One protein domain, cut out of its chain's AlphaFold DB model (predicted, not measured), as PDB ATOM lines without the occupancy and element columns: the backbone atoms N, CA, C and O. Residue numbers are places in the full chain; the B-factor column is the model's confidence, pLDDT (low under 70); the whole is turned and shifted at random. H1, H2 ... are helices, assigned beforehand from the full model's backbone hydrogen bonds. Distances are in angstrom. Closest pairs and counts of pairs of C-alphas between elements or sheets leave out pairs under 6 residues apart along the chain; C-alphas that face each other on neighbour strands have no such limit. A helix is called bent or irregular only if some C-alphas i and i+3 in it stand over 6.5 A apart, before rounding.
ATOM      1  N   MET A   2     125.372 120.467  79.620       76.06
ATOM      2  CA  MET A   2     125.669 119.513  80.709       76.06
ATOM      3  C   MET A   2     126.429 118.253  80.252       76.06
ATOM      4  O   MET A   2     127.415 117.892  80.878       76.06
ATOM      5  N   TYR A   3     126.074 117.666  79.101       83.44
ATOM      6  CA  TYR A   3     126.767 116.476  78.569       83.44
ATOM      7  C   TYR A   3     128.271 116.691  78.305       83.44
ATOM      8  O   TYR A   3     129.032 115.731  78.216       83.44
ATOM      9  N   LEU A   4     128.707 117.943  78.105       85.75
ATOM     10  CA  LEU A   4     130.113 118.258  77.861       85.75
ATOM     11  C   LEU A   4     130.918 118.182  79.162       85.75
ATOM     12  O   LEU A   4     132.062 117.743  79.139       85.75
ATOM     13  N   CYS A   5     130.308 118.565  80.285       86.06
ATOM     14  CA  CYS A   5     130.922 118.499  81.609       86.06
ATOM     15  C   CYS A   5     131.292 117.057  81.993       86.06
ATOM     16  O   CYS A   5     132.356 116.831  82.555       86.06
ATOM     17  N   GLU A   6     130.469 116.081  81.608       86.75
ATOM     18  CA  GLU A   6     130.683 114.651  81.885       86.75
ATOM     19  C   GLU A   6     131.854 114.035  81.106       86.75
ATOM     20  O   GLU A   6     132.319 112.949  81.436       86.75
ATOM     21  N   ARG A   7     132.337 114.711  80.056       91.38
ATOM     22  CA  ARG A   7     133.447 114.211  79.231       91.38
ATOM     23  C   ARG A   7     134.823 114.540  79.798       91.38
ATOM     24  O   ARG A   7     135.813 114.007  79.301       91.38
ATOM     25  N   PHE A   8     134.910 115.435  80.779       89.56
ATOM     26  CA  PHE A   8     136.186 115.781  81.394       89.56
ATOM     27  C   PHE A   8     136.606 114.712  82.401       89.56
ATOM     28  O   PHE A   8     135.787 114.124  83.098       89.56
ATOM     29  N   SER A   9     137.914 114.488  82.517       91.94
ATOM     30  CA  SER A   9     138.496 113.564  83.498       91.94
ATOM     31  C   SER A   9     138.464 114.099  84.936       91.94
ATOM     32  O   SER A   9     139.018 113.475  85.838       91.94
ATOM     33  N   PHE A  10     137.874 115.273  85.150       89.81
ATOM     34  CA  PHE A  10     137.749 115.947  86.434       89.81
ATOM     35  C   PHE A  10     136.318 116.452  86.612       89.81
ATOM     36  O   PHE A  10     135.597 116.664  85.636       89.81
ATOM     37  N   THR A  11     135.913 116.665  87.862       89.44
ATOM     38  CA  THR A  11     134.571 117.149  88.190       89.44
ATOM     39  C   THR A  11     134.364 118.549  87.620       89.44
ATOM     40  O   THR A  11     134.959 119.521  88.084       89.44
ATOM     41  N   ALA A  12     133.516 118.643  86.601       91.00
ATOM     42  CA  ALA A  12     133.109 119.889  85.978       91.00
ATOM     43  C   ALA A  12     131.601 120.061  86.146       91.00
ATOM     44  O   ALA A  12     130.827 119.124  85.964       91.00
ATOM     45  N   GLU A  13     131.180 121.282  86.453       89.56
ATOM     46  CA  GLU A  13     129.772 121.627  86.601       89.56
ATOM     47  C   GLU A  13     129.439 122.803  85.695       89.56
ATOM     48  O   GLU A  13     130.225 123.741  85.540       89.56
ATOM     49  N   PHE A  14     128.249 122.769  85.107       90.38
ATOM     50  CA  PHE A  14     127.744 123.910  84.365       90.38
ATOM     51  C   PHE A  14     127.305 125.005  85.342       90.38
ATOM     52  O   PHE A  14     126.473 124.770  86.218       90.38
ATOM     53  N   VAL A  15     127.856 126.206  85.182       91.38
ATOM     54  CA  VAL A  15     127.561 127.355  86.042       91.38
ATOM     55  C   VAL A  15     127.209 128.584  85.209       91.38
ATOM     56  O   VAL A  15     127.824 128.855  84.181       91.38
ATOM     57  N   SER A  16     126.219 129.345  85.677       93.31
ATOM     58  CA  SER A  16     125.929 130.710  85.230       93.31
ATOM     59  C   SER A  16     126.360 131.711  86.308       93.31
ATOM     60  O   SER A  16     126.674 131.321  87.437       93.31
ATOM     61  N   ALA A  17     126.361 133.008  85.987       94.62
ATOM     62  CA  ALA A  17     126.672 134.057  86.963       94.62
ATOM     63  C   ALA A  17     125.733 134.015  88.185       94.62
ATOM     64  O   ALA A  17     126.180 134.191  89.318       94.62
ATOM     65  N   GLU A  18     124.451 133.721  87.958       95.12
ATOM     66  CA  GLU A  18     123.435 133.607  89.008       95.12
ATOM     67  C   GLU A  18     123.676 132.387  89.902       95.12
ATOM     68  O   GLU A  18     123.725 132.530  91.124       95.12
ATOM     69  N   ILE A  19     123.934 131.216  89.304       93.62
ATOM     70  CA  ILE A  19     124.225 129.969  90.035       93.62
ATOM     71  C   ILE A  19     125.491 130.130  90.893       93.62
ATOM     72  O   ILE A  19     125.532 129.702  92.044       93.62
ATOM     73  N   LEU A  20     126.530 130.782  90.362       95.00
ATOM     74  CA  LEU A  20     127.756 131.081  91.114       95.00
ATOM     75  C   LEU A  20     127.499 132.018  92.298       95.00
ATOM     76  O   LEU A  20     128.055 131.814  93.379       95.00
ATOM     77  N   ALA A  21     126.677 133.052  92.106       96.38
ATOM     78  CA  ALA A  21     126.320 133.973  93.179       96.38
ATOM     79  C   ALA A  21     125.518 133.266  94.280       96.38
ATOM     80  O   ALA A  21     125.772 133.492  95.463       96.38
ATOM     81  N   GLU A  22     124.592 132.387  93.904       96.00
ATOM     82  CA  GLU A  22     123.807 131.589  94.840       96.00
ATOM     83  C   GLU A  22     124.673 130.616  95.642       96.00
ATOM     84  O   GLU A  22     124.612 130.643  96.869       96.00
ATOM     85  N   LYS A  23     125.563 129.857  94.987       94.00
ATOM     86  CA  LYS A  23     126.506 128.956  95.674       94.00
ATOM     87  C   LYS A  23     127.347 129.690  96.717       94.00
ATOM     88  O   LYS A  23     127.459 129.235  97.848       94.00
ATOM     89  N   ARG A  24     127.864 130.879  96.386       94.88
ATOM     90  CA  ARG A  24     128.626 131.704  97.343       94.88
ATOM     91  C   ARG A  24     127.782 132.176  98.528       94.88
ATOM     92  O   ARG A  24     128.318 132.324  99.624       94.88
ATOM     93  N   ARG A  25     126.495 132.476  98.323       95.88
ATOM     94  CA  ARG A  25     125.582 132.840  99.421       95.88
ATOM     95  C   ARG A  25     125.299 131.637 100.310       95.88
ATOM     96  O   ARG A  25     125.342 131.774 101.526       95.88
ATOM     97  N   GLU A  26     125.069 130.479  99.709       95.50
ATOM     98  CA  GLU A  26     124.806 129.244 100.438       95.50
ATOM     99  C   GLU A  26     126.026 128.796 101.252       95.50
ATOM    100  O   GLU A  26     125.892 128.503 102.434       95.50
ATOM    101  N   GLU A  27     127.236 128.853 100.687       93.25
ATOM    102  CA  GLU A  27     128.480 128.574 101.419       93.25
ATOM    103  C   GLU A  27     128.647 129.477 102.650       93.25
ATOM    104  O   GLU A  27     129.024 129.005 103.725       93.25
ATOM    105  N   LYS A  28     128.338 130.775 102.516       94.00
ATOM    106  CA  LYS A  28     128.355 131.716 103.647       94.00
ATOM    107  C   LYS A  28     127.305 131.354 104.690       94.00
ATOM    108  O   LYS A  28     127.630 131.292 105.871       94.00
ATOM    109  N   ARG A  29     126.081 131.050 104.253       94.56
ATOM    110  CA  ARG A  29     124.988 130.647 105.141       94.56
ATOM    111  C   ARG A  29     125.343 129.386 105.926       94.56
ATOM    112  O   ARG A  29     125.135 129.348 107.130       94.56
ATOM    113  N   ILE A  30     125.921 128.378 105.273       93.12
ATOM    114  CA  ILE A  30     126.376 127.144 105.927       93.12
ATOM    115  C   ILE A  30     127.477 127.449 106.946       93.12
ATOM    116  O   ILE A  30     127.446 126.916 108.053       93.12
ATOM    117  N   ALA A  31     128.434 128.316 106.602       90.19
ATOM    118  CA  ALA A  31     129.502 128.701 107.520       90.19
ATOM    119  C   ALA A  31     128.971 129.436 108.765       90.19
ATOM    120  O   ALA A  31     129.455 129.183 109.867       90.19
ATOM    121  N   GLU A  32     127.970 130.306 108.604       91.38
ATOM    122  CA  GLU A  32     127.322 131.048 109.695       91.38
ATOM    123  C   GLU A  32     126.409 130.160 110.551       91.38
ATOM    124  O   GLU A  32     126.381 130.295 111.772       91.38
ATOM    125  N   MET A  33     125.691 129.223 109.926       93.38
ATOM    126  CA  MET A  33     124.793 128.285 110.608       93.38
ATOM    127  C   MET A  33     125.514 127.055 111.174       93.38
ATOM    128  O   MET A  33     124.865 126.156 111.712       93.38
ATOM    129  N   ASN A  34     126.840 126.977 111.057       91.19
ATOM    130  CA  ASN A  34     127.595 125.851 111.575       91.19
ATOM    131  C   ASN A  34     127.562 125.834 113.113       91.19
ATOM    132  O   ASN A  34     128.187 126.657 113.777       91.19
ATOM    133  N   ILE A  35     126.855 124.851 113.674       92.88
ATOM    134  CA  ILE A  35     126.733 124.633 115.124       92.88
ATOM    135  C   ILE A  35     128.016 124.013 115.701       92.88
ATOM    136  O   ILE A  35     128.282 124.123 116.898       92.88
ATOM    137  N   ASN A  36     128.829 123.354 114.865       91.00
ATOM    138  CA  ASN A  36     130.031 122.676 115.326       91.00
ATOM    139  C   ASN A  36     131.032 123.694 115.911       91.00
ATOM    140  O   ASN A  36     131.493 124.585 115.191       91.00
ATOM    141  N   PRO A  37     131.438 123.548 117.186       86.00
ATOM    142  CA  PRO A  37     132.404 124.451 117.807       86.00
ATOM    143  C   PRO A  37     133.812 124.357 117.198       86.00
ATOM    144  O   PRO A  37     134.643 125.243 117.445       86.00
ATOM    145  N   PHE A  38     134.090 123.305 116.424       88.06
ATOM    146  CA  PHE A  38     135.355 123.076 115.741       88.06
ATOM    147  C   PHE A  38     135.244 123.455 114.263       88.06
ATOM    148  O   PHE A  38     134.583 122.786 113.471       88.06
ATOM    149  N   ASN A  39     135.948 124.520 113.885       91.44
ATOM    150  CA  ASN A  39     136.178 124.893 112.495       91.44
ATOM    151  C   ASN A  39     137.686 124.875 112.194       91.44
ATOM    152  O   ASN A  39     138.516 124.983 113.100       91.44
ATOM    153  N   TRP A  40     138.043 124.740 110.914       90.31
ATOM    154  CA  TRP A  40     139.442 124.709 110.474       90.31
ATOM    155  C   TRP A  40     140.232 125.934 110.943       90.31
ATOM    156  O   TRP A  40     141.358 125.796 111.414       90.31
ATOM    157  N   ASP A  41     139.613 127.116 110.896       89.69
ATOM    158  CA  ASP A  41     140.210 128.366 111.368       89.69
ATOM    159  C   ASP A  41     140.645 128.296 112.837       89.69
ATOM    160  O   ASP A  41     141.766 128.670 113.179       89.69
ATOM    161  N   ARG A  42     139.789 127.778 113.719       91.25
ATOM    162  CA  ARG A  42     140.051 127.647 115.156       91.25
ATOM    163  C   ARG A  42     141.070 126.548 115.427       91.25
ATOM    164  O   ARG A  42     142.010 126.784 116.184       91.25
ATOM    165  N   VAL A  43     140.916 125.386 114.794       92.06
ATOM    166  CA  VAL A  43     141.810 124.232 114.979       92.06
ATOM    167  C   VAL A  43     143.246 124.591 114.591       92.06
ATOM    168  O   VAL A  43     144.166 124.397 115.387       92.06
ATOM    169  N   ILE A  44     143.433 125.209 113.420       91.69
ATOM    170  CA  ILE A  44     144.749 125.629 112.922       91.69
ATOM    171  C   ILE A  44     145.319 126.774 113.765       91.69
ATOM    172  O   ILE A  44     146.511 126.755 114.100       91.69
ATOM    173  N   LYS A  45     144.500 127.778 114.117       91.19
ATOM    174  CA  LYS A  45     144.950 128.950 114.887       91.19
ATOM    175  C   LYS A  45     145.548 128.543 116.228       91.19
ATOM    176  O   LYS A  45     146.636 129.004 116.558       91.19
ATOM    177  N   TYR A  46     144.874 127.656 116.958       93.19
ATOM    178  CA  TYR A  46     145.319 127.204 118.278       93.19
ATOM    179  C   TYR A  46     146.218 125.961 118.242       93.19
ATOM    180  O   TYR A  46     146.572 125.458 119.302       93.19
ATOM    181  N   ASN A  47     146.594 125.472 117.051       91.69
ATOM    182  CA  ASN A  47     147.334 124.215 116.874       91.69
ATOM    183  C   ASN A  47     146.745 123.083 117.739       91.69
ATOM    184  O   ASN A  47     147.458 122.415 118.493       91.69
ATOM    185  N   MET A  48     145.417 122.927 117.693       93.50
ATOM    186  CA  MET A  48     144.719 121.982 118.563       93.50
ATOM    187  C   MET A  48     145.235 120.566 118.296       93.50
ATOM    188  O   MET A  48     145.393 120.166 117.144       93.50
ATOM    189  N   GLN A  49     145.536 119.828 119.367       91.94
ATOM    190  CA  GLN A  49     146.090 118.467 119.304       91.94
ATOM    191  C   GLN A  49     147.356 118.339 118.437       91.94
ATOM    192  O   GLN A  49     147.622 117.280 117.875       91.94
ATOM    193  N   ASN A  50     148.145 119.413 118.325       92.25
ATOM    194  CA  ASN A  50     149.342 119.459 117.488       92.25
ATOM    195  C   ASN A  50     149.073 119.148 116.000       92.25
ATOM    196  O   ASN A  50     149.893 118.535 115.322       92.25
ATOM    197  N   CYS A  51     147.923 119.573 115.467       89.62
ATOM    198  CA  CYS A  51     147.534 119.294 114.083       89.62
ATOM    199  C   CYS A  51     148.575 119.757 113.042       89.62
ATOM    200  O   CYS A  51     148.707 119.137 111.990       89.62
ATOM    201  N   ARG A  52     149.359 120.808 113.323       88.50
ATOM    202  CA  ARG A  52     150.369 121.338 112.391       88.50
ATOM    203  C   ARG A  52     151.517 120.374 112.090       88.50
ATOM    204  O   ARG A  52     152.155 120.554 111.065       88.50
ATOM    205  N   SER A  53     151.787 119.373 112.932       92.75
ATOM    206  CA  SER A  53     152.810 118.366 112.606       92.75
ATOM    207  C   SER A  53     152.370 117.407 111.499       92.75
ATOM    208  O   SER A  53     153.211 116.746 110.901       92.75
ATOM    209  N   TRP A  54     151.062 117.319 111.246       89.38
ATOM    210  CA  TRP A  54     150.458 116.407 110.271       89.38
ATOM    211  C   TRP A  54     149.980 117.125 109.008       89.38
ATOM    212  O   TRP A  54     149.800 116.488 107.975       89.38
ATOM    213  N   LEU A  55     149.746 118.435 109.099       91.12
ATOM    214  CA  LEU A  55     149.238 119.251 108.004       91.12
ATOM    215  C   LEU A  55     150.385 119.835 107.181       91.12
ATOM    216  O   LEU A  55     151.334 120.405 107.723       91.12
ATOM    217  N   SER A  56     150.252 119.762 105.861       91.12
ATOM    218  CA  SER A  56     151.107 120.489 104.932       91.12
ATOM    219  C   SER A  56     150.809 121.989 104.982       91.12
ATOM    220  O   SER A  56     149.731 122.437 105.384       91.12
ATOM    221  N   HIS A  57     151.752 122.793 104.493       90.56
ATOM    222  CA  HIS A  57     151.547 124.228 104.310       90.56
ATOM    223  C   HIS A  57     150.302 124.530 103.455       90.56
ATOM    224  O   HIS A  57     149.554 125.464 103.747       90.56
ATOM    225  N   TYR A  58     150.038 123.704 102.438       91.94
ATOM    226  CA  TYR A  58     148.874 123.858 101.565       91.94
ATOM    227  C   TYR A  58     147.559 123.519 102.269       91.94
ATOM    228  O   TYR A  58     146.574 124.227 102.075       91.94
ATOM    229  N   ASP A  59     147.545 122.520 103.151       90.25
ATOM    230  CA  ASP A  59     146.345 122.183 103.928       90.25
ATOM    231  C   ASP A  59     145.938 123.346 104.835       90.25
ATOM    232  O   ASP A  59     144.753 123.644 104.990       90.25
ATOM    233  N   VAL A  60     146.933 124.046 105.388       89.62
ATOM    234  CA  VAL A  60     146.740 125.254 106.195       89.62
ATOM    235  C   VAL A  60     146.228 126.415 105.340       89.62
ATOM    236  O   VAL A  60     145.257 127.067 105.721       89.62
ATOM    237  N   ALA A  61     146.841 126.659 104.178       90.31
ATOM    238  CA  ALA A  61     146.455 127.747 103.279       90.31
ATOM    239  C   ALA A  61     145.025 127.575 102.736       90.31
ATOM    240  O   ALA A  61     144.253 128.534 102.673       90.31
ATOM    241  N   TRP A  62     144.653 126.342 102.392       91.00
ATOM    242  CA  TRP A  62     143.363 126.021 101.785       91.00
ATOM    243  C   TRP A  62     142.325 125.484 102.772       91.00
ATOM    244  O   TRP A  62     141.208 125.160 102.360       91.00
ATOM    245  N   LYS A  63     142.662 125.424 104.066       90.25
ATOM    246  CA  LYS A  63     141.782 124.995 105.165       90.25
ATOM    247  C   LYS A  63     141.128 123.630 104.903       90.25
ATOM    248  O   LYS A  63     139.928 123.467 105.111       90.25
TER     249      LYS A  63
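Overview. This is residues 2 to 63 of the 67 residues of an uncharacterized protein of Toxocara canis (UniProt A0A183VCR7). The model is an open U with an empty middle: the long helix H2 makes its base, an arm with the tiny helix H1 at its tip rises from one end, and a loose head of three short helices, H3, H4 and H5, stands at the other. H2 packs on no other helix, and in the head the chain turns so that H5 comes back near H3. The printed part has 62 residues with five named helices, H1 to H5 in order along the chain, and no named strand; the class is all helix. The whole is extended, with a radius of gyration of the C-alphas of 16.7 A, and its outline is flat, spanning 45 by 29 by 15 A.

Arrangement. H2, residues 17 to 32, touches no helix. It is apart from H1, residues 2 to 5, and from H3, residues 40 to 45. H3 and H4, residues 48 to 53, touch only at the corner by their link, and only just, with 3 pairs of C-alphas within 8 A; the closest are those of Ile 44 and Cys 51, 7.0 A apart. Their lines are about perpendicular, at 82 degrees. H3 and H5, residues 57 to 62, are close but not clearly touching; their closest C-alphas, those of Ile 44 and Val 60, are 7.0 A apart. H3 and H5 run opposite ways at a steep tilt of 44 degrees. H4 and H5 are only just apart, at 8.2 A between their closest C-alphas. In H2, H3 and H5 every O i to N i+4 pair is within hydrogen-bond range; in H4 it is 0 of 2, beside 2 of 3 O i to N i+3 pairs, and H1 is too short for an O i to N i+4 pair.

Along the chain. H2 is 22.9 A long, from C-alpha 17 at (126.672, 134.057, 86.963) to C-alpha 32 at (127.322, 131.048, 109.695). H1 measures 5.4 A and begins at C-alpha 2, at (125.669, 119.513, 80.709). H3 measures 8.2 A. H4 measures 10.7 A and is irregular, with C-alphas 49 and 52 8.6 A apart. H5 measures 8.8 A and ends at C-alpha 62, at (143.363, 126.021, 101.785).

Size, cuts and confidence. The two C-alphas farthest apart are those of Tyr 3 and Gln 49, 45.1 A. The link from H1 to H2 is long, with 11 residues, and residues 6 to 11 in it stand free. Residues 32 to 37, of which 32 belongs to H2, also stand free. The printed part has no cut. Its mean pLDDT is 91.2, and no printed residue is under 70.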